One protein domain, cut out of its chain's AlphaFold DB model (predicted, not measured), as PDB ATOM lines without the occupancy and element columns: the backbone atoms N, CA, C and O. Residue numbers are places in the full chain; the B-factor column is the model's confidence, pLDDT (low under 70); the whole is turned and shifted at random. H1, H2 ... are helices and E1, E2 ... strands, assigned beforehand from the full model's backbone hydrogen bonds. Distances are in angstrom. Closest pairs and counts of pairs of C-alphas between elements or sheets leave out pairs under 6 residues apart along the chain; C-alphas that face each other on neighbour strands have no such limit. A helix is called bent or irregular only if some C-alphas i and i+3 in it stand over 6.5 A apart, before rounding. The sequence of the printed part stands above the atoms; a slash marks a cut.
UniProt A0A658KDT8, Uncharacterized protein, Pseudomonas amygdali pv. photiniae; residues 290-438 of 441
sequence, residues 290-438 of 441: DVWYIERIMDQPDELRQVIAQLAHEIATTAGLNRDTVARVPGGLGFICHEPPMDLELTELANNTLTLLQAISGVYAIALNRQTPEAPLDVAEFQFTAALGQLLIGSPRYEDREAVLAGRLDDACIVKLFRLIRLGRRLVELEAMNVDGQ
ATOM      1  N   ASP A 290       3.043 -30.254 -34.405       74.50
ATOM      2  CA  ASP A 290       3.801 -30.457 -35.639       74.50
ATOM      3  C   ASP A 290       3.501 -31.847 -36.220       74.50
ATOM      4  O   ASP A 290       3.592 -32.858 -35.516       74.50
ATOM      5  N   VAL A 291       3.165 -31.914 -37.510       78.88
ATOM      6  CA  VAL A 291       2.896 -33.179 -38.209       78.88
ATOM      7  C   VAL A 291       4.183 -33.847 -38.723       78.88
ATOM      8  O   VAL A 291       4.286 -35.074 -38.656       78.88
ATOM      9  N   TRP A 292       5.192 -33.088 -39.165       78.12
ATOM     10  CA  TRP A 292       6.321 -33.578 -39.972       78.12
ATOM     11  C   TRP A 292       7.681 -33.656 -39.273       78.12
ATOM     12  O   TRP A 292       8.363 -34.673 -39.452       78.12
ATOM     13  N   TYR A 293       8.093 -32.653 -38.490       77.75
ATOM     14  CA  TYR A 293       9.386 -32.702 -37.799       77.75
ATOM     15  C   TYR A 293       9.284 -33.536 -36.515       77.75
ATOM     16  O   TYR A 293       8.266 -33.556 -35.816       77.75
ATOM     17  N   ILE A 294      10.334 -34.308 -36.250       78.44
ATOM     18  CA  ILE A 294      10.436 -35.256 -35.141       78.44
ATOM     19  C   ILE A 294      11.585 -34.771 -34.263       78.44
ATOM     20  O   ILE A 294      12.695 -34.538 -34.744       78.44
ATOM     21  N   GLU A 295      11.316 -34.581 -32.975       77.38
ATOM     22  CA  GLU A 295      12.340 -34.172 -32.019       77.38
ATOM     23  C   GLU A 295      13.397 -35.267 -31.857       77.38
ATOM     24  O   GLU A 295      13.052 -36.433 -31.696       77.38
ATOM     25  N   ARG A 296      14.683 -34.892 -31.783       73.94
ATOM     26  CA  ARG A 296      15.804 -35.833 -31.555       73.94
ATOM     27  C   ARG A 296      15.609 -36.755 -30.346       73.94
ATOM     28  O   ARG A 296      16.128 -37.859 -30.327       73.94
ATOM     29  N   ILE A 297      14.889 -36.271 -29.336       72.44
ATOM     30  CA  ILE A 297      14.562 -36.995 -28.101       72.44
ATOM     31  C   ILE A 297      13.576 -38.144 -28.373       72.44
ATOM     32  O   ILE A 297      13.642 -39.164 -27.698       72.44
ATOM     33  N   MET A 298      12.690 -37.972 -29.356       73.88
ATOM     34  CA  MET A 298      11.646 -38.924 -29.745       73.88
ATOM     35  C   MET A 298      12.052 -39.795 -30.941       73.88
ATOM     36  O   MET A 298      11.358 -40.757 -31.252       73.88
ATOM     37  N   ASP A 299      13.155 -39.470 -31.625       82.19
ATOM     38  CA  ASP A 299      13.658 -40.165 -32.819       82.19
ATOM     39  C   ASP A 299      14.396 -41.473 -32.465       82.19
ATOM     40  O   ASP A 299      15.541 -41.698 -32.856       82.19
ATOM     41  N   GLN A 300      13.754 -42.319 -31.654       85.62
ATOM     42  CA  GLN A 300      14.240 -43.620 -31.183       85.62
ATOM     43  C   GLN A 300      13.112 -44.661 -31.301       85.62
ATOM     44  O   GLN A 300      11.978 -44.338 -30.941       85.62
ATOM     45  N   PRO A 301      13.373 -45.906 -31.757       87.62
ATOM     46  CA  PRO A 301      12.314 -46.865 -32.083       87.62
ATOM     47  C   PRO A 301      11.267 -47.096 -30.983       87.62
ATOM     48  O   PRO A 301      10.070 -47.097 -31.267       87.62
ATOM     49  N   ASP A 302      11.688 -47.236 -29.725       87.81
ATOM     50  CA  ASP A 302      10.773 -47.520 -28.611       87.81
ATOM     51  C   ASP A 302       9.941 -46.306 -28.171       87.81
ATOM     52  O   ASP A 302       8.792 -46.461 -27.752       87.81
ATOM     53  N   GLU A 303      10.460 -45.086 -28.327       89.12
ATOM     54  CA  GLU A 303       9.693 -43.853 -28.097       89.12
ATOM     55  C   GLU A 303       8.687 -43.616 -29.234       89.12
ATOM     56  O   GLU A 303       7.513 -43.331 -28.980       89.12
ATOM     57  N   LEU A 304       9.096 -43.845 -30.490       89.31
ATOM     58  CA  LEU A 304       8.198 -43.792 -31.647       89.31
ATOM     59  C   LEU A 304       7.020 -44.764 -31.477       89.31
ATOM     60  O   LEU A 304       5.870 -44.337 -31.586       89.31
ATOM     61  N   ARG A 305       7.277 -46.038 -31.142       92.44
ATOM     62  CA  ARG A 305       6.231 -47.052 -30.886       92.44
ATOM     63  C   ARG A 305       5.251 -46.621 -29.791       92.44
ATOM     64  O   ARG A 305       4.040 -46.768 -29.964       92.44
ATOM     65  N   GLN A 306       5.742 -46.054 -28.686       90.56
ATOM     66  CA  GLN A 306       4.889 -45.572 -27.591       90.56
ATOM     67  C   GLN A 306       3.946 -44.442 -28.026       90.56
ATOM     68  O   GLN A 306       2.769 -44.457 -27.653       90.56
ATOM     69  N   VAL A 307       4.433 -43.479 -28.819       91.19
ATOM     70  CA  VAL A 307       3.613 -42.368 -29.329       91.19
ATOM     71  C   VAL A 307       2.639 -42.842 -30.405       91.19
ATOM     72  O   VAL A 307       1.459 -42.504 -30.340       91.19
ATOM     73  N   ILE A 308       3.084 -43.667 -31.358       93.25
ATOM     74  CA  ILE A 308       2.237 -44.240 -32.417       93.25
ATOM     75  C   ILE A 308       1.046 -44.992 -31.804       93.25
ATOM     76  O   ILE A 308      -0.099 -44.759 -32.196       93.25
ATOM     77  N   ALA A 309       1.292 -45.824 -30.788       92.19
ATOM     78  CA  ALA A 309       0.241 -46.559 -30.092       92.19
ATOM     79  C   ALA A 309      -0.723 -45.651 -29.307       92.19
ATOM     80  O   ALA A 309      -1.923 -45.921 -29.250       92.19
ATOM     81  N   GLN A 310      -0.224 -44.552 -28.727       92.19
ATOM     82  CA  GLN A 310      -1.070 -43.556 -28.064       92.19
ATOM     83  C   GLN A 310      -1.968 -42.814 -29.066       92.19
ATOM     84  O   GLN A 310      -3.157 -42.638 -28.806       92.19
ATOM     85  N   LEU A 311      -1.430 -42.430 -30.227       92.81
ATOM     86  CA  LEU A 311      -2.196 -41.793 -31.300       92.81
ATOM     87  C   LEU A 311      -3.283 -42.730 -31.846       92.81
ATOM     88  O   LEU A 311      -4.421 -42.295 -32.011       92.81
ATOM     89  N   ALA A 312      -2.972 -44.015 -32.054       93.88
ATOM     90  CA  ALA A 312      -3.948 -45.022 -32.479       93.88
ATOM     91  C   ALA A 312      -5.115 -45.159 -31.480       93.88
ATOM     92  O   ALA A 312      -6.279 -45.147 -31.880       93.88
ATOM     93  N   HIS A 313      -4.816 -45.223 -30.177       92.81
ATOM     94  CA  HIS A 313      -5.824 -45.309 -29.116       92.81
ATOM     95  C   HIS A 313      -6.701 -44.047 -29.028       92.81
ATOM     96  O   HIS A 313      -7.909 -44.145 -28.806       92.81
ATOM     97  N   GLU A 314      -6.127 -42.857 -29.232       91.62
ATOM     98  CA  GLU A 314      -6.893 -41.605 -29.260       91.62
ATOM     99  C   GLU A 314      -7.800 -41.499 -30.491       91.62
ATOM    100  O   GLU A 314      -8.958 -41.117 -30.342       91.62
ATOM    101  N   ILE A 315      -7.321 -41.890 -31.679       93.00
ATOM    102  CA  ILE A 315      -8.143 -41.943 -32.899       93.00
ATOM    103  C   ILE A 315      -9.318 -42.910 -32.708       93.00
ATOM    104  O   ILE A 315     -10.463 -42.547 -32.973       93.00
ATOM    105  N   ALA A 316      -9.049 -44.110 -32.188       92.19
ATOM    106  CA  ALA A 316     -10.077 -45.107 -31.913       92.19
ATOM    107  C   ALA A 316     -11.127 -44.602 -30.906       92.19
ATOM    108  O   ALA A 316     -12.327 -44.714 -31.157       92.19
ATOM    109  N   THR A 317     -10.686 -43.985 -29.803       91.06
ATOM    110  CA  THR A 317     -11.585 -43.442 -28.770       91.06
ATOM    111  C   THR A 317     -12.498 -42.345 -29.332       91.06
ATOM    112  O   THR A 317     -13.695 -42.353 -29.056       91.06
ATOM    113  N   THR A 318     -11.970 -41.423 -30.146       89.00
ATOM    114  CA  THR A 318     -12.772 -40.352 -30.766       89.00
ATOM    115  C   THR A 318     -13.748 -40.884 -31.823       89.00
ATOM    116  O   THR A 318     -14.857 -40.368 -31.934       89.00
ATOM    117  N   ALA A 319     -13.396 -41.955 -32.542       89.50
ATOM    118  CA  ALA A 319     -14.300 -42.643 -33.469       89.50
ATOM    119  C   ALA A 319     -15.402 -43.482 -32.779       89.50
ATOM    120  O   ALA A 319     -16.269 -44.030 -33.460       89.50
ATOM    121  N   GLY A 320     -15.386 -43.585 -31.444       87.56
ATOM    122  CA  GLY A 320     -16.380 -44.325 -30.659       87.56
ATOM    123  C   GLY A 320     -16.054 -45.804 -30.423       87.56
ATOM    124  O   GLY A 320     -16.945 -46.559 -30.044       87.56
ATOM    125  N   LEU A 321     -14.804 -46.235 -30.634       88.00
ATOM    126  CA  LEU A 321     -14.346 -47.578 -30.260       88.00
ATOM    127  C   LEU A 321     -14.044 -47.670 -28.754       88.00
ATOM    128  O   LEU A 321     -13.727 -46.681 -28.090       88.00
ATOM    129  N   ASN A 322     -14.102 -48.891 -28.220       86.06
ATOM    130  CA  ASN A 322     -13.754 -49.160 -26.828       86.06
ATOM    131  C   ASN A 322     -12.247 -48.995 -26.587       86.06
ATOM    132  O   ASN A 322     -11.418 -49.270 -27.455       86.06
ATOM    133  N   ARG A 323     -11.872 -48.606 -25.362       78.69
ATOM    134  CA  ARG A 323     -10.463 -48.398 -24.978       78.69
ATOM    135  C   ARG A 323      -9.596 -49.647 -25.158       78.69
ATOM    136  O   ARG A 323      -8.440 -49.529 -25.551       78.69
ATOM    137  N   ASP A 324     -10.170 -50.823 -24.923       82.69
ATOM    138  CA  ASP A 324      -9.467 -52.110 -24.985       82.69
ATOM    139  C   ASP A 324      -9.312 -52.647 -26.425       82.69
ATOM    140  O   ASP A 324      -8.598 -53.625 -26.663       82.69
ATOM    141  N   THR A 325      -9.945 -51.986 -27.406       86.25
ATOM    142  CA  THR A 325      -9.826 -52.317 -28.833       86.25
ATOM    143  C   THR A 325      -8.413 -52.060 -29.362       86.25
ATOM    144  O   THR A 325      -7.963 -52.809 -30.220       86.25
ATOM    145  N   VAL A 326      -7.685 -51.059 -28.847       90.06
ATOM    146  CA  VAL A 326      -6.295 -50.765 -29.253       90.06
ATOM    147  C   VAL A 326      -5.338 -51.055 -28.100       90.06
ATOM    148  O   VAL A 326      -5.330 -50.338 -27.097       90.06
ATOM    149  N   ALA A 327      -4.493 -52.074 -28.265       89.00
ATOM    150  CA  ALA A 327      -3.524 -52.508 -27.263       89.00
ATOM    151  C   ALA A 327      -2.078 -52.242 -27.703       89.00
ATOM    152  O   ALA A 327      -1.730 -52.389 -28.876       89.00
ATOM    153  N   ARG A 328      -1.221 -51.867 -26.746       90.81
ATOM    154  CA  ARG A 328       0.212 -51.629 -26.980       90.81
ATOM    155  C   ARG A 328       0.979 -52.951 -27.070       90.81
ATOM    156  O   ARG A 328       0.751 -53.849 -26.264       90.81
ATOM    157  N   VAL A 329       1.932 -53.040 -27.995       88.50
ATOM    158  CA  VAL A 329       2.844 -54.185 -28.177       88.50
ATOM    159  C   VAL A 329       4.283 -53.698 -28.403       88.50
ATOM    160  O   VAL A 329       4.471 -52.579 -28.868       88.50
ATOM    161  N   PRO A 330       5.319 -54.508 -28.118       81.12
ATOM    162  CA  PRO A 330       6.712 -54.114 -28.363       81.12
ATOM    163  C   PRO A 330       7.151 -54.229 -29.838       81.12
ATOM    164  O   PRO A 330       8.244 -53.789 -30.178       81.12
ATOM    165  N   GLY A 331       6.346 -54.855 -30.705       81.25
ATOM    166  CA  GLY A 331       6.693 -55.140 -32.103       81.25
ATOM    167  C   GLY A 331       5.924 -54.298 -33.125       81.25
ATOM    168  O   GLY A 331       4.861 -53.750 -32.829       81.25
ATOM    169  N   GLY A 332       6.455 -54.232 -34.350       85.12
ATOM    170  CA  GLY A 332       5.871 -53.450 -35.443       85.12
ATOM    171  C   GLY A 332       5.712 -51.976 -35.062       85.12
ATOM    172  O   GLY A 332       6.566 -51.405 -34.388       85.12
ATOM    173  N   LEU A 333       4.575 -51.381 -35.432       87.44
ATOM    174  CA  LEU A 333       4.242 -49.985 -35.126       87.44
ATOM    175  C   LEU A 333       3.948 -49.697 -33.636       87.44
ATOM    176  O   LEU A 333       3.629 -48.563 -33.291       87.44
ATOM    177  N   GLY A 334       4.038 -50.685 -32.743       88.62
ATOM    178  CA  GLY A 334       3.818 -50.501 -31.303       88.62
ATOM    179  C   GLY A 334       2.382 -50.735 -30.822       88.62
ATOM    180  O   GLY A 334       2.121 -50.663 -29.620       88.62
ATOM    181  N   PHE A 335       1.441 -51.039 -31.722       93.00
ATOM    182  CA  PHE A 335       0.054 -51.367 -31.378       93.00
ATOM    183  C   PHE A 335      -0.523 -52.498 -32.234       93.00
ATOM    184  O   PHE A 335      -0.089 -52.731 -33.361       93.00
ATOM    185  N   ILE A 336      -1.542 -53.160 -31.688       89.75
ATOM    186  CA  ILE A 336      -2.469 -54.045 -32.402       89.75
ATOM    187  C   ILE A 336      -3.905 -53.604 -32.121       89.75
ATOM    188  O   ILE A 336      -4.176 -52.947 -31.111       89.75
ATOM    189  N   CYS A 337      -4.822 -53.988 -33.004       88.50
ATOM    190  CA  CYS A 337      -6.253 -53.784 -32.806       88.50
ATOM    191  C   CYS A 337      -6.960 -55.134 -32.647       88.50
ATOM    192  O   CYS A 337      -6.811 -56.009 -33.501       88.50
ATOM    193  N   HIS A 338      -7.716 -55.293 -31.565       85.19
ATOM    194  CA  HIS A 338      -8.540 -56.469 -31.304       85.19
ATOM    195  C   HIS A 338      -9.875 -56.387 -32.055       85.19
ATOM    196  O   HIS A 338     -10.418 -55.301 -32.256       85.19
ATOM    197  N   GLU A 339     -10.425 -57.540 -32.426       77.56
ATOM    198  CA  GLU A 339     -11.802 -57.632 -32.917       77.56
ATOM    199  C   GLU A 339     -12.796 -57.303 -31.782       77.56
ATOM    200  O   GLU A 339     -12.544 -57.651 -30.621       77.56
ATOM    201  N   PRO A 340     -13.914 -56.612 -32.073       76.44
ATOM    202  CA  PRO A 340     -14.956 -56.358 -31.086       76.44
ATOM    203  C   PRO A 340     -15.695 -57.661 -30.723       76.44
ATOM    204  O   PRO A 340     -15.737 -58.593 -31.528       76.44
ATOM    205  N   PRO A 341     -16.341 -57.737 -29.544       76.00
ATOM    206  CA  PRO A 341     -17.272 -58.822 -29.244       76.00
ATOM    207  C   PRO A 341     -18.388 -58.889 -30.296       76.00
ATOM    208  O   PRO A 341     -18.925 -57.852 -30.677       76.00
ATOM    209  N   MET A 342     -18.773 -60.097 -30.722       65.81
ATOM    210  CA  MET A 342     -19.778 -60.305 -31.782       65.81
ATOM    211  C   MET A 342     -21.140 -59.647 -31.503       65.81
ATOM    212  O   MET A 342     -21.858 -59.321 -32.442       65.81
ATOM    213  N   ASP A 343     -21.482 -59.439 -30.230       70.81
ATOM    214  CA  ASP A 343     -22.749 -58.838 -29.795       70.81
ATOM    215  C   ASP A 343     -22.728 -57.288 -29.782       70.81
ATOM    216  O   ASP A 343     -23.686 -56.661 -29.328       70.81
ATOM    217  N   LEU A 344     -21.631 -56.649 -30.219       75.81
ATOM    218  CA  LEU A 344     -21.451 -55.194 -30.178       75.81
ATOM    219  C   LEU A 344     -21.734 -54.536 -31.538       75.81
ATOM    220  O   LEU A 344     -20.886 -54.532 -32.430       75.81
ATOM    221  N   GLU A 345     -22.890 -53.882 -31.663       77.88
ATOM    222  CA  GLU A 345     -23.200 -53.018 -32.809       77.88
ATOM    223  C   GLU A 345     -22.304 -51.763 -32.811       77.88
ATOM    224  O   GLU A 345     -22.528 -50.802 -32.072       77.88
ATOM    225  N   LEU A 346     -21.268 -51.771 -33.653       80.94
ATOM    226  CA  LEU A 346     -20.417 -50.610 -33.920       80.94
ATOM    227  C   LEU A 346     -21.013 -49.709 -35.011       80.94
ATOM    228  O   LEU A 346     -21.618 -50.178 -35.975       80.94
ATOM    229  N   THR A 347     -20.780 -48.398 -34.898       86.50
ATOM    230  CA  THR A 347     -21.142 -47.430 -35.947       86.50
ATOM    231  C   THR A 347     -20.282 -47.617 -37.200       86.50
ATOM    232  O   THR A 347     -19.163 -48.126 -37.128       86.50
ATOM    233  N   GLU A 348     -20.755 -47.143 -38.357       84.81
ATOM    234  CA  GLU A 348     -19.962 -47.126 -39.600       84.81
ATOM    235  C   GLU A 348     -18.603 -46.428 -39.401       84.81
ATOM    236  O   GLU A 348     -17.574 -46.935 -39.841       84.81
ATOM    237  N   LEU A 349     -18.576 -45.304 -38.673       88.88
ATOM    238  CA  LEU A 349     -17.348 -44.577 -38.333       88.88
ATOM    239  C   LEU A 349     -16.382 -45.437 -37.501       88.88
ATOM    240  O   LEU A 349     -15.191 -45.494 -37.812       88.88
ATOM    241  N   ALA A 350     -16.888 -46.119 -36.470       89.38
ATOM    242  CA  ALA A 350     -16.088 -46.978 -35.602       89.38
ATOM    243  C   ALA A 350     -15.521 -48.185 -36.369       89.38
ATOM    244  O   ALA A 350     -14.320 -48.440 -36.293       89.38
ATOM    245  N   ASN A 351     -16.349 -48.870 -37.168       87.12
ATOM    246  CA  ASN A 351     -15.931 -49.992 -38.016       87.12
ATOM    247  C   ASN A 351     -14.847 -49.574 -39.021       87.12
ATOM    248  O   ASN A 351     -13.761 -50.147 -39.035       87.12
ATOM    249  N   ASN A 352     -15.095 -48.521 -39.805       88.25
ATOM    250  CA  ASN A 352     -14.146 -48.051 -40.815       88.25
ATOM    251  C   ASN A 352     -12.825 -47.563 -40.186       88.25
ATOM    252  O   ASN A 352     -11.751 -47.782 -40.749       88.25
ATOM    253  N   THR A 353     -12.878 -46.956 -38.995       91.50
ATOM    254  CA  THR A 353     -11.674 -46.572 -38.240       91.50
ATOM    255  C   THR A 353     -10.903 -47.793 -37.733       91.50
ATOM    256  O   THR A 353      -9.674 -47.808 -37.807       91.50
ATOM    257  N   LEU A 354     -11.598 -48.830 -37.256       89.50
ATOM    258  CA  LEU A 354     -10.976 -50.079 -36.813       89.50
ATOM    259  C   LEU A 354     -10.241 -50.771 -37.967       89.50
ATOM    260  O   LEU A 354      -9.053 -51.061 -37.832       89.50
ATOM    261  N   THR A 355     -10.899 -50.957 -39.115       87.12
ATOM    262  CA  THR A 355     -10.287 -51.578 -40.301       87.12
ATOM    263  C   THR A 355      -9.087 -50.772 -40.810       87.12
ATOM    264  O   THR A 355      -8.057 -51.354 -41.153       87.12
ATOM    265  N   LEU A 356      -9.151 -49.433 -40.773       90.88
ATOM    266  CA  LEU A 356      -8.014 -48.568 -41.108       90.88
ATOM    267  C   LEU A 356      -6.823 -48.776 -40.153       90.88
ATOM    268  O   LEU A 356      -5.688 -48.910 -40.609       90.88
ATOM    269  N   LEU A 357      -7.055 -48.831 -38.838       90.94
ATOM    270  CA  LEU A 357      -5.989 -49.060 -37.854       90.94
ATOM    271  C   LEU A 357      -5.421 -50.494 -37.934       90.94
ATOM    272  O   LEU A 357      -4.206 -50.685 -37.821       90.94
ATOM    273  N   GLN A 358      -6.257 -51.498 -38.209       86.75
ATOM    274  CA  GLN A 358      -5.833 -52.876 -38.494       86.75
ATOM    275  C   GLN A 358      -4.959 -52.961 -39.757       86.75
ATOM    276  O   GLN A 358      -3.906 -53.601 -39.733       86.75
ATOM    277  N   ALA A 359      -5.330 -52.268 -40.838       85.69
ATOM    278  CA  ALA A 359      -4.515 -52.172 -42.049       85.69
ATOM    279  C   ALA A 359      -3.163 -51.483 -41.789       85.69
ATOM    280  O   ALA A 359      -2.121 -52.014 -42.175       85.69
ATOM    281  N   ILE A 360      -3.156 -50.350 -41.075       88.88
ATOM    282  CA  ILE A 360      -1.932 -49.602 -40.739       88.88
ATOM    283  C   ILE A 360      -0.986 -50.420 -39.845       88.88
ATOM    284  O   ILE A 360       0.219 -50.416 -40.080       88.88
ATOM    285  N   SER A 361      -1.507 -51.163 -38.861       83.44
ATOM    286  CA  SER A 361      -0.701 -52.052 -37.997       83.44
ATOM    287  C   SER A 361      -0.084 -53.265 -38.718       83.44
ATOM    288  O   SER A 361       0.699 -53.999 -38.118       83.44
ATOM    289  N   GLY A 362      -0.397 -53.482 -40.002       70.00
ATOM    290  CA  GLY A 362       0.217 -54.521 -40.835       70.00
ATOM    291  C   GLY A 362      -0.325 -55.938 -40.616       70.00
ATOM    292  O   GLY A 362       0.136 -56.871 -41.276       70.00
ATOM    293  N   VAL A 363      -1.322 -56.120 -39.741       65.00
ATOM    294  CA  VAL A 363      -1.903 -57.435 -39.406       65.00
ATOM    295  C   VAL A 363      -2.426 -58.153 -40.655       65.00
ATOM    296  O   VAL A 363      -2.084 -59.316 -40.880       65.00
ATOM    297  N   TYR A 364      -3.157 -57.449 -41.527       59.00
ATOM    298  CA  TYR A 364      -3.644 -58.012 -42.794       59.00
ATOM    299  C   TYR A 364      -2.514 -58.431 -43.746       59.00
ATOM    300  O   TYR A 364      -2.610 -59.480 -44.377       59.00
ATOM    301  N   ALA A 365      -1.403 -57.687 -43.808       56.78
ATOM    302  CA  ALA A 365      -0.256 -58.059 -44.643       56.78
ATOM    303  C   ALA A 365       0.458 -59.322 -44.123       56.78
ATOM    304  O   ALA A 365       0.976 -60.115 -44.912       56.78
ATOM    305  N   ILE A 366       0.462 -59.548 -42.805       55.38
ATOM    306  CA  ILE A 366       0.983 -60.782 -42.196       55.38
ATOM    307  C   ILE A 366       0.023 -61.960 -42.439       55.38
ATOM    308  O   ILE A 366       0.489 -63.082 -42.636       55.38
ATOM    309  N   ALA A 367      -1.292 -61.721 -42.461       53.12
ATOM    310  CA  ALA A 367      -2.290 -62.737 -42.796       53.12
ATOM    311  C   ALA A 367      -2.205 -63.166 -44.274       53.12
ATOM    312  O   ALA A 367      -2.037 -64.356 -44.545       53.12
ATOM    313  N   LEU A 368      -2.216 -62.212 -45.216       56.31
ATOM    314  CA  LEU A 368      -2.128 -62.481 -46.659       56.31
ATOM    315  C   LEU A 368      -0.847 -63.239 -47.035       56.31
ATOM    316  O   LEU A 368      -0.898 -64.203 -47.788       56.31
ATOM    317  N   ASN A 369       0.303 -62.872 -46.462       55.53
ATOM    318  CA  ASN A 369       1.570 -63.572 -46.720       55.53
ATOM    319  C   ASN A 369       1.665 -64.969 -46.065       55.53
ATOM    320  O   ASN A 369       2.654 -65.673 -46.271       55.53
ATOM    321  N   ARG A 370       0.675 -65.379 -45.259       52.72
ATOM    322  CA  ARG A 370       0.603 -66.705 -44.615       52.72
ATOM    323  C   ARG A 370      -0.499 -67.604 -45.174       52.72
ATOM    324  O   ARG A 370      -0.503 -68.791 -44.854       52.72
ATOM    325  N   GLN A 371      -1.415 -67.069 -45.977       48.81
ATOM    326  CA  GLN A 371      -2.534 -67.808 -46.556       48.81
ATOM    327  C   GLN A 371      -2.430 -67.796 -48.081       48.81
ATOM    328  O   GLN A 371      -2.411 -66.742 -48.707       48.81
ATOM    329  N   THR A 372      -2.399 -68.976 -48.699       42.84
ATOM    330  CA  THR A 372      -2.638 -69.094 -50.143       42.84
ATOM    331  C   THR A 372      -4.071 -68.638 -50.444       42.84
ATOM    332  O   THR A 372      -4.995 -69.174 -49.825       42.84
ATOM    333  N   PRO A 373      -4.291 -67.668 -51.352       46.84
ATOM    334  CA  PRO A 373      -5.607 -67.065 -51.563       46.84
ATOM    335  C   PRO A 373      -6.536 -67.991 -52.365       46.84
ATOM    336  O   PRO A 373      -6.682 -67.856 -53.577       46.84
ATOM    337  N   GLU A 374      -7.164 -68.944 -51.673       42.31
ATOM    338  CA  GLU A 374      -8.233 -69.804 -52.215       42.31
ATOM    339  C   GLU A 374      -9.649 -69.298 -51.871       42.31
ATOM    340  O   GLU A 374     -10.637 -69.821 -52.387       42.31
ATOM    341  N   ALA A 375      -9.766 -68.262 -51.033       47.94
ATOM    342  CA  ALA A 375     -11.023 -67.559 -50.785       47.94
ATOM    343  C   ALA A 375     -11.226 -66.426 -51.815       47.94
ATOM    344  O   ALA A 375     -10.270 -65.704 -52.112       47.94
ATOM    345  N   PRO A 376     -12.444 -66.230 -52.358       44.00
ATOM    346  CA  PRO A 376     -12.758 -65.036 -53.139       44.00
ATOM    347  C   PRO A 376     -12.724 -63.785 -52.246       44.00
ATOM    348  O   PRO A 376     -13.058 -63.867 -51.065       44.00
ATOM    349  N   LEU A 377     -12.353 -62.641 -52.832       48.25
ATOM    350  CA  LEU A 377     -12.332 -61.330 -52.165       48.25
ATOM    351  C   LEU A 377     -13.682 -61.057 -51.488       48.25
ATOM    352  O   LEU A 377     -14.727 -61.120 -52.146       48.25
ATOM    353  N   ASP A 378     -13.660 -60.782 -50.185       58.88
ATOM    354  CA  ASP A 378     -14.885 -60.659 -49.398       58.88
ATOM    355  C   ASP A 378     -15.574 -59.306 -49.640       58.88
ATOM    356  O   ASP A 378     -14.945 -58.281 -49.918       58.88
ATOM    357  N   VAL A 379     -16.898 -59.284 -49.493       55.81
ATOM    358  CA  VAL A 379     -17.733 -58.090 -49.672       55.81
ATOM    359  C   VAL A 379     -17.287 -56.966 -48.723       55.81
ATOM    360  O   VAL A 379     -17.353 -55.792 -49.090       55.81
ATOM    361  N   ALA A 380     -16.759 -57.324 -47.547       60.84
ATOM    362  CA  ALA A 380     -16.176 -56.399 -46.577       60.84
ATOM    363  C   ALA A 380     -14.972 -55.600 -47.123       60.84
ATOM    364  O   ALA A 380     -14.867 -54.401 -46.857       60.84
ATOM    365  N   GLU A 381     -14.090 -56.201 -47.934       64.69
ATOM    366  CA  GLU A 381     -12.923 -55.499 -48.498       64.69
ATOM    367  C   GLU A 381     -13.352 -54.427 -49.511       64.69
ATOM    368  O   GLU A 381     -12.822 -53.309 -49.533       64.69
ATOM    369  N   PHE A 382     -14.369 -54.737 -50.322       63.94
ATOM    370  CA  PHE A 382     -14.941 -53.788 -51.275       63.94
ATOM    371  C   PHE A 382     -15.696 -52.654 -50.561       63.94
ATOM    372  O   PHE A 382     -15.572 -51.489 -50.945       63.94
ATOM    373  N   GLN A 383     -16.425 -52.974 -49.484       69.12
ATOM    374  CA  GLN A 383     -17.086 -51.980 -48.632       69.12
ATOM    375  C   GLN A 383     -16.080 -51.021 -47.985       69.12
ATOM    376  O   GLN A 383     -16.251 -49.808 -48.115       69.12
ATOM    377  N   PHE A 384     -15.000 -51.523 -47.374       73.75
ATOM    378  CA  PHE A 384     -13.951 -50.673 -46.799       73.75
ATOM    379  C   PHE A 384     -13.278 -49.785 -47.857       73.75
ATOM    380  O   PHE A 384     -13.069 -48.594 -47.627       73.75
ATOM    381  N   THR A 385     -13.004 -50.330 -49.047       74.06
ATOM    382  CA  THR A 385     -12.411 -49.569 -50.163       74.06
ATOM    383  C   THR A 385     -13.289 -48.382 -50.581       74.06
ATOM    384  O   THR A 385     -12.772 -47.294 -50.834       74.06
ATOM    385  N   ALA A 386     -14.616 -48.553 -50.603       72.38
ATOM    386  CA  ALA A 386     -15.558 -47.462 -50.860       72.38
ATOM    387  C   ALA A 386     -15.670 -46.482 -49.672       72.38
ATOM    388  O   ALA A 386     -15.701 -45.265 -49.865       72.38
ATOM    389  N   ALA A 387     -15.696 -46.999 -48.441       80.50
ATOM    390  CA  ALA A 387     -15.841 -46.208 -47.222       80.50
ATOM    391  C   ALA A 387     -14.611 -45.356 -46.870       80.50
ATOM    392  O   ALA A 387     -14.774 -44.293 -46.274       80.50
ATOM    393  N   LEU A 388     -13.394 -45.754 -47.259       86.88
ATOM    394  CA  LEU A 388     -12.161 -45.018 -46.940       86.88
ATOM    395  C   LEU A 388     -12.189 -43.558 -47.436       86.88
ATOM    396  O   LEU A 388     -11.698 -42.661 -46.749       86.88
ATOM    397  N   GLY A 389     -12.812 -43.299 -48.591       84.38
ATOM    398  CA  GLY A 389     -13.020 -41.936 -49.090       84.38
ATOM    399  C   GLY A 389     -13.939 -41.113 -48.181       84.38
ATOM    400  O   GLY A 389     -13.600 -39.988 -47.812       84.38
ATOM    401  N   GLN A 390     -15.063 -41.692 -47.748       86.56
ATOM    402  CA  GLN A 390     -15.990 -41.047 -46.813       86.56
ATOM    403  C   GLN A 390     -15.357 -40.846 -45.426       86.56
ATOM    404  O   GLN A 390     -15.552 -39.792 -44.826       86.56
ATOM    405  N   LEU A 391     -14.544 -41.795 -44.952       89.12
ATOM    406  CA  LEU A 391     -13.842 -41.715 -43.668       89.12
ATOM    407  C   LEU A 391     -12.852 -40.539 -43.612       89.12
ATOM    408  O   LEU A 391     -12.741 -39.881 -42.579       89.12
ATOM    409  N   LEU A 392     -12.135 -40.270 -44.707       90.44
ATOM    410  CA  LEU A 392     -11.074 -39.254 -44.751       90.44
ATOM    411  C   LEU A 392     -11.533 -37.881 -45.266       90.44
ATOM    412  O   LEU A 392     -10.917 -36.874 -44.927       90.44
ATOM    413  N   ILE A 393     -12.582 -37.826 -46.095       87.62
ATOM    414  CA  ILE A 393     -13.020 -36.602 -46.797       87.62
ATOM    415  C   ILE A 393     -14.477 -36.236 -46.452       87.62
ATOM    416  O   ILE A 393     -14.844 -35.058 -46.443       87.62
ATOM    417  N   GLY A 394     -15.312 -37.224 -46.121       85.06
ATOM    418  CA  GLY A 394     -16.770 -37.133 -46.216       85.06
ATOM    419  C   GLY A 394     -17.261 -37.406 -47.642       85.06
ATOM    420  O   GLY A 394     -16.472 -37.639 -48.559       85.06
ATOM    421  N   SER A 395     -18.578 -37.390 -47.850       83.50
ATOM    422  CA  SER A 395     -19.160 -37.547 -49.189       83.50
ATOM    423  C   SER A 395     -19.277 -36.179 -49.875       83.50
ATOM    424  O   SER A 395     -20.019 -35.328 -49.374       83.50
ATOM    425  N   PRO A 396     -18.595 -35.927 -51.008       81.50
ATOM    426  CA  PRO A 396     -18.786 -34.698 -51.773       81.50
ATOM    427  C   PRO A 396     -20.180 -34.660 -52.413       81.50
ATOM    428  O   PRO A 396     -20.821 -35.695 -52.602       81.50
ATOM    429  N   ARG A 397     -20.638 -33.459 -52.784       85.06
ATOM    430  CA  ARG A 397     -21.888 -33.287 -53.536       85.06
ATOM    431  C   ARG A 397     -21.793 -34.012 -54.885       85.06
ATOM    432  O   ARG A 397     -20.824 -33.816 -55.616       85.06
ATOM    433  N   TYR A 398     -22.832 -34.766 -55.228       77.00
ATOM    434  CA  TYR A 398     -23.062 -35.312 -56.568       77.00
ATOM    435  C   TYR A 398     -24.369 -34.742 -57.144       77.00
ATOM    436  O   TYR A 398     -25.067 -33.992 -56.460       77.00
ATOM    437  N   GLU A 399     -24.701 -35.064 -58.395       72.56
ATOM    438  CA  GLU A 399     -25.839 -34.475 -59.124       72.56
ATOM    439  C   GLU A 399     -27.156 -34.538 -58.320       72.56
ATOM    440  O   GLU A 399     -27.752 -33.493 -58.051       72.56
ATOM    441  N   ASP A 400     -27.511 -35.726 -57.813       75.06
ATOM    442  CA  ASP A 400     -28.717 -35.984 -57.005       75.06
ATOM    443  C   ASP A 400     -28.462 -36.103 -55.481       75.06
ATOM    444  O   ASP A 400     -29.326 -36.580 -54.739       75.06
ATOM    445  N   ARG A 401     -27.276 -35.728 -54.971       76.44
ATOM    446  CA  ARG A 401     -26.943 -35.846 -53.532       76.44
ATOM    447  C   ARG A 401     -26.170 -34.651 -52.991       76.44
ATOM    448  O   ARG A 401     -25.110 -34.304 -53.506       76.44
ATOM    449  N   GLU A 402     -26.655 -34.080 -51.892       83.44
ATOM    450  CA  GLU A 402     -25.923 -33.078 -51.111       83.44
ATOM    451  C   GLU A 402     -24.645 -33.659 -50.479       83.44
ATOM    452  O   GLU A 402     -24.490 -34.875 -50.350       83.44
ATOM    453  N   ALA A 403     -23.712 -32.783 -50.093       85.38
ATOM    454  CA  ALA A 403     -22.484 -33.197 -49.420       85.38
ATOM    455  C   ALA A 403     -22.772 -33.632 -47.973       85.38
ATOM    456  O   ALA A 403     -23.460 -32.926 -47.235       85.38
ATOM    457  N   VAL A 404     -22.217 -34.770 -47.552       84.00
ATOM    458  CA  VAL A 404     -22.475 -35.372 -46.235       84.00
ATOM    459  C   VAL A 404     -21.186 -35.441 -45.424       84.00
ATOM    460  O   VAL A 404     -20.213 -36.078 -45.822       84.00
ATOM    461  N   LEU A 405     -21.199 -34.799 -44.252       83.81
ATOM    462  CA  LEU A 405     -20.085 -34.808 -43.295       83.81
ATOM    463  C   LEU A 405     -20.169 -35.960 -42.275       83.81
ATOM    464  O   LEU A 405     -19.266 -36.119 -41.462       83.81
ATOM    465  N   ALA A 406     -21.245 -36.750 -42.283       81.25
ATOM    466  CA  ALA A 406     -21.407 -37.896 -41.393       81.25
ATOM    467  C   ALA A 406     -20.521 -39.081 -41.827       81.25
ATOM    468  O   ALA A 406     -20.402 -39.382 -43.016       81.25
ATOM    469  N   GLY A 407     -19.911 -39.763 -40.855       81.56
ATOM    470  CA  GLY A 407     -19.029 -40.912 -41.095       81.56
ATOM    471  C   GLY A 407     -17.568 -40.567 -41.417       81.56
ATOM    472  O   GLY A 407     -16.780 -41.488 -41.617       81.56
ATOM    473  N   ARG A 408     -17.187 -39.280 -41.431       89.75
ATOM    474  CA  ARG A 408     -15.786 -38.839 -41.557       89.75
ATOM    475  C   ARG A 408     -15.108 -38.678 -40.189       89.75
ATOM    476  O   ARG A 408     -15.781 -38.361 -39.208       89.75
ATOM    477  N   LEU A 409     -13.787 -38.835 -40.139       91.06
ATOM    478  CA  LEU A 409     -12.958 -38.441 -38.993       91.06
ATOM    479  C   LEU A 409     -12.944 -36.913 -38.830       91.06
ATOM    480  O   LEU A 409     -13.010 -36.175 -39.814       91.06
ATOM    481  N   ASP A 410     -12.829 -36.433 -37.592       89.69
ATOM    482  CA  ASP A 410     -12.645 -35.007 -37.331       89.69
ATOM    483  C   ASP A 410     -11.206 -34.555 -37.624       89.69
ATOM    484  O   ASP A 410     -10.267 -35.354 -37.702       89.69
ATOM    485  N   ASP A 411     -11.021 -33.245 -37.780       88.94
ATOM    486  CA  ASP A 411      -9.733 -32.657 -38.146       88.94
ATOM    487  C   ASP A 411      -8.635 -33.014 -37.115       88.94
ATOM    488  O   ASP A 411      -7.475 -33.212 -37.480       88.94
ATOM    489  N   ALA A 412      -8.993 -33.195 -35.835       87.31
ATOM    490  CA  ALA A 412      -8.069 -33.645 -34.794       87.31
ATOM    491  C   ALA A 412      -7.617 -35.104 -34.994       87.31
ATOM    492  O   ALA A 412      -6.422 -35.389 -34.876       87.31
ATOM    493  N   CYS A 413      -8.520 -36.029 -35.335       90.44
ATOM    494  CA  CYS A 413      -8.161 -37.392 -35.730       90.44
ATOM    495  C   CYS A 413      -7.341 -37.437 -37.020       90.44
ATOM    496  O   CYS A 413      -6.388 -38.208 -37.085       90.44
ATOM    497  N   ILE A 414      -7.647 -36.602 -38.018       92.06
ATOM    498  CA  ILE A 414      -6.875 -36.517 -39.268       92.06
ATOM    499  C   ILE A 414      -5.430 -36.061 -38.997       92.06
ATOM    500  O   ILE A 414      -4.482 -36.675 -39.490       92.06
ATOM    501  N   VAL A 415      -5.229 -35.054 -38.141       89.56
ATOM    502  CA  VAL A 415      -3.887 -34.605 -37.718       89.56
ATOM    503  C   VAL A 415      -3.140 -35.708 -36.956       89.56
ATOM    504  O   VAL A 415      -1.959 -35.950 -37.222       89.56
ATOM    505  N   LYS A 416      -3.825 -36.435 -36.062       91.25
ATOM    506  CA  LYS A 416      -3.251 -37.594 -35.354       91.25
ATOM    507  C   LYS A 416      -2.892 -38.733 -36.304       91.25
ATOM    508  O   LYS A 416      -1.830 -39.326 -36.137       91.25
ATOM    509  N   LEU A 417      -3.711 -38.997 -37.321       93.50
ATOM    510  CA  LEU A 417      -3.478 -40.021 -38.339       93.50
ATOM    511  C   LEU A 417      -2.254 -39.688 -39.204       93.50
ATOM    512  O   LEU A 417      -1.383 -40.540 -39.379       93.50
ATOM    513  N   PHE A 418      -2.121 -38.449 -39.688       91.69
ATOM    514  CA  PHE A 418      -0.924 -38.041 -40.434       91.69
ATOM    515  C   PHE A 418       0.343 -38.078 -39.571       91.69
ATOM    516  O   PHE A 418       1.387 -38.532 -40.045       91.69
ATOM    517  N   ARG A 419       0.261 -37.688 -38.290       90.38
ATOM    518  CA  ARG A 419       1.391 -37.808 -37.356       90.38
ATOM    519  C   ARG A 419       1.764 -39.270 -37.096       90.38
ATOM    520  O   ARG A 419       2.945 -39.600 -37.136       90.38
ATOM    521  N   LEU A 420       0.779 -40.147 -36.905       93.81
ATOM    522  CA  LEU A 420       0.963 -41.595 -36.757       93.81
ATOM    523  C   LEU A 420       1.701 -42.169 -37.977       93.81
ATOM    524  O   LEU A 420       2.726 -42.831 -37.817       93.81
ATOM    525  N   ILE A 421       1.257 -41.833 -39.194       93.06
ATOM    526  CA  ILE A 421       1.908 -42.246 -40.447       93.06
ATOM    527  C   ILE A 421       3.342 -41.698 -40.539       93.06
ATOM    528  O   ILE A 421       4.253 -42.441 -40.911       93.06
ATOM    529  N   ARG A 422       3.591 -40.431 -40.170       91.56
ATOM    530  CA  ARG A 422       4.944 -39.841 -40.183       91.56
ATOM    531  C   ARG A 422       5.913 -40.583 -39.264       91.56
ATOM    532  O   ARG A 422       7.035 -40.877 -39.685       91.56
ATOM    533  N   LEU A 423       5.483 -40.858 -38.033       91.00
ATOM    534  CA  LEU A 423       6.280 -41.555 -37.022       91.00
ATOM    535  C   LEU A 423       6.489 -43.026 -37.410       91.00
ATOM    536  O   LEU A 423       7.606 -43.520 -37.312       91.00
ATOM    537  N   GLY A 424       5.459 -43.702 -37.931       90.94
ATOM    538  CA  GLY A 424       5.556 -45.083 -38.412       90.94
ATOM    539  C   GLY A 424       6.516 -45.242 -39.594       90.94
ATOM    540  O   GLY A 424       7.317 -46.172 -39.613       90.94
ATOM    541  N   ARG A 425       6.525 -44.291 -40.539       91.62
ATOM    542  CA  ARG A 425       7.546 -44.250 -41.601       91.62
ATOM    543  C   ARG A 425       8.953 -44.072 -41.033       91.62
ATOM    544  O   ARG A 425       9.852 -44.805 -41.431       91.62
ATOM    545  N   ARG A 426       9.134 -43.164 -40.065       89.94
ATOM    546  CA  ARG A 426      10.437 -42.941 -39.420       89.94
ATOM    547  C   ARG A 426      10.937 -44.169 -38.658       89.94
ATOM    548  O   ARG A 426      12.121 -44.476 -38.714       89.94
ATOM    549  N   LEU A 427      10.037 -44.885 -37.989       90.06
ATOM    550  CA  LEU A 427      10.346 -46.138 -37.307       90.06
ATOM    551  C   LEU A 427      10.908 -47.175 -38.293       90.06
ATOM    552  O   LEU A 427      11.977 -47.719 -38.043       90.06
ATOM    553  N   VAL A 428      10.255 -47.367 -39.444       88.56
ATOM    554  CA  VAL A 428      10.728 -48.283 -40.499       88.56
ATOM    555  C   VAL A 428      12.052 -47.819 -41.126       88.56
ATOM    556  O   VAL A 428      12.918 -48.648 -41.393       88.56
ATOM    557  N   GLU A 429      12.254 -46.508 -41.322       88.88
ATOM    558  CA  GLU A 429      13.538 -45.941 -41.775       88.88
ATOM    559  C   GLU A 429      14.687 -46.289 -40.805       88.88
ATOM    560  O   GLU A 429      15.749 -46.738 -41.238       88.88
ATOM    561  N   LEU A 430      14.469 -46.122 -39.493       86.94
ATOM    562  CA  LEU A 430      15.450 -46.438 -38.446       86.94
ATOM    563  C   LEU A 430      15.691 -47.947 -38.298       86.94
ATOM    564  O   LEU A 430      16.828 -48.372 -38.102       86.94
ATOM    565  N   GLU A 431      14.642 -48.767 -38.386       85.62
ATOM    566  CA  GLU A 431      14.756 -50.228 -38.338       85.62
ATOM    567  C   GLU A 431      15.564 -50.765 -39.526       85.62
ATOM    568  O   GLU A 431      16.476 -51.562 -39.316       85.62
ATOM    569  N   ALA A 432      15.310 -50.277 -40.746       84.44
ATOM    570  CA  ALA A 432      16.065 -50.674 -41.936       84.44
ATOM    571  C   ALA A 432      17.559 -50.315 -41.824       84.44
ATOM    572  O   ALA A 432      18.413 -51.180 -42.012       84.44
ATOM    573  N   MET A 433      17.882 -49.076 -41.430       80.31
ATOM    574  CA  MET A 433      19.275 -48.631 -41.250       80.31
ATOM    575  C   MET A 433      20.037 -49.445 -40.190       80.31
ATOM    576  O   MET A 433      21.238 -49.669 -40.329       80.31
ATOM    577  N   ASN A 434      19.350 -49.921 -39.147       69.75
ATOM    578  CA  ASN A 434      19.955 -50.747 -38.099       69.75
ATOM    579  C   ASN A 434      20.182 -52.215 -38.513       69.75
ATOM    580  O   ASN A 434      20.983 -52.893 -37.869       69.75
ATOM    581  N   VAL A 435      19.508 -52.716 -39.555       59.34
ATOM    582  CA  VAL A 435      19.715 -54.083 -40.076       59.34
ATOM    583  C   VAL A 435      20.994 -54.164 -40.913       59.34
ATOM    584  O   VAL A 435      21.805 -55.065 -40.689       59.34
ATOM    585  N   ASP A 436      21.228 -53.197 -41.805       52.69
ATOM    586  CA  ASP A 436      22.447 -53.149 -42.630       52.69
ATOM    587  C   ASP A 436      23.726 -53.019 -41.774       52.69
ATOM    588  O   ASP A 436      24.783 -53.543 -42.127       52.69
ATOM    589  N   GLY A 437      23.623 -52.388 -40.599       46.34
ATOM    590  CA  GLY A 437      24.728 -52.216 -39.650       46.34
ATOM    591  C   GLY A 437      25.205 -53.484 -38.923       46.34
ATOM    592  O   GLY A 437      26.178 -53.401 -38.177       46.34
ATOM    593  N   GLN A 438      24.558 -54.646 -39.097       40.81
ATOM    594  CA  GLN A 438      24.928 -55.891 -38.393       40.81
ATOM    595  C   GLN A 438      25.810 -56.856 -39.210       40.81
ATOM    596  O   GLN A 438      26.176 -57.917 -38.702       40.81
TER     597      GLN A 438
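This is residues 290 to 438 of the 441 residues of an uncharacterized protein of Pseudomonas amygdali pv. photiniae (UniProt A0A658KDT8). A short two-strand hairpin, E1 and E2, covers one side of H1 and the later part of H2, while the long helix H5 runs side by side with H1 on another side, opposite ways. H4 crosses H2 nearly at right angles, and three stretches stick out of this body: residues 365 to 379, 397 to 402 and 432 to 438. The printed part has 149 residues with five named helices and two named strands, in the order H1, E1, E2, H2, H3, H4, H5; the sheet is antiparallel and the class is mostly helix. The whole is compact, with a radius of gyration of the C-alphas of 17.0 A, and spans 58 by 42 by 31 A.

The strands are E1, residues 326 to 328, and E2, residues 335 to 337, each 6.9 A long. H1, residues 301 to 318, measures 26.0 A and begins with C-alpha 301 at (12.314, -46.865, -32.083). H2 is residues 348 to 360, 18.2 A, and H3 is residues 363 to 368, 8.8 A. H4, residues 379 to 393, measures 22.2 A; it is neither bent nor irregular, but only just: C-alphas 386 and 389 are 6.3 A apart. H5, residues 411 to 436, measures 38.4 A and ends with C-alpha 436 at (22.447, -53.149, -42.630).

E1 and E2 form a hairpin, antiparallel at 152 degrees, with N 327 and O 336 at 3.0 A and N 336 and O 327 at 2.9 A, within hydrogen-bond range. The closest C-alphas of H1 and E2 are those of Ala 309 and Phe 335, 5.0 A apart; those of E2 and H2 are Cys 337 and Gln 358, 5.8 A. H1 touches H5, closest at the C-alphas of Ile 308 and Leu 420, 5.2 A, at a shallow tilt of 24 degrees, opposite ways. With residues 312 to 316 alone H1 touches H2, closest at the C-alphas of Ala 316 and Thr 353, 6.7 A, at a shallow tilt of 13 degrees, opposite ways. H2 touches H4, about perpendicular at 81 degrees, closest at the C-alphas of Asn 352 and Phe 384, 6.5 A. H2 and H3 are close but not clearly touching, closest at the C-alphas of Gln 358 and Tyr 364, 7.0 A. H2 and H5 are near each other; H1 and H4 are apart. Every O i to N i+4 pair is within hydrogen-bond range in H1, H2, H3 and H5, and 9 of 11 are in H4.

The two C-alphas farthest apart, those of Asp 400 and Gln 438, are 60.2 A apart. The printed part has no cut. The link from H4 to H5 is long, with 17 residues. Mean pLDDT of the printed part is 80.1; residue 342, residues 363 to 383 and residues 434 to 438 are under 70.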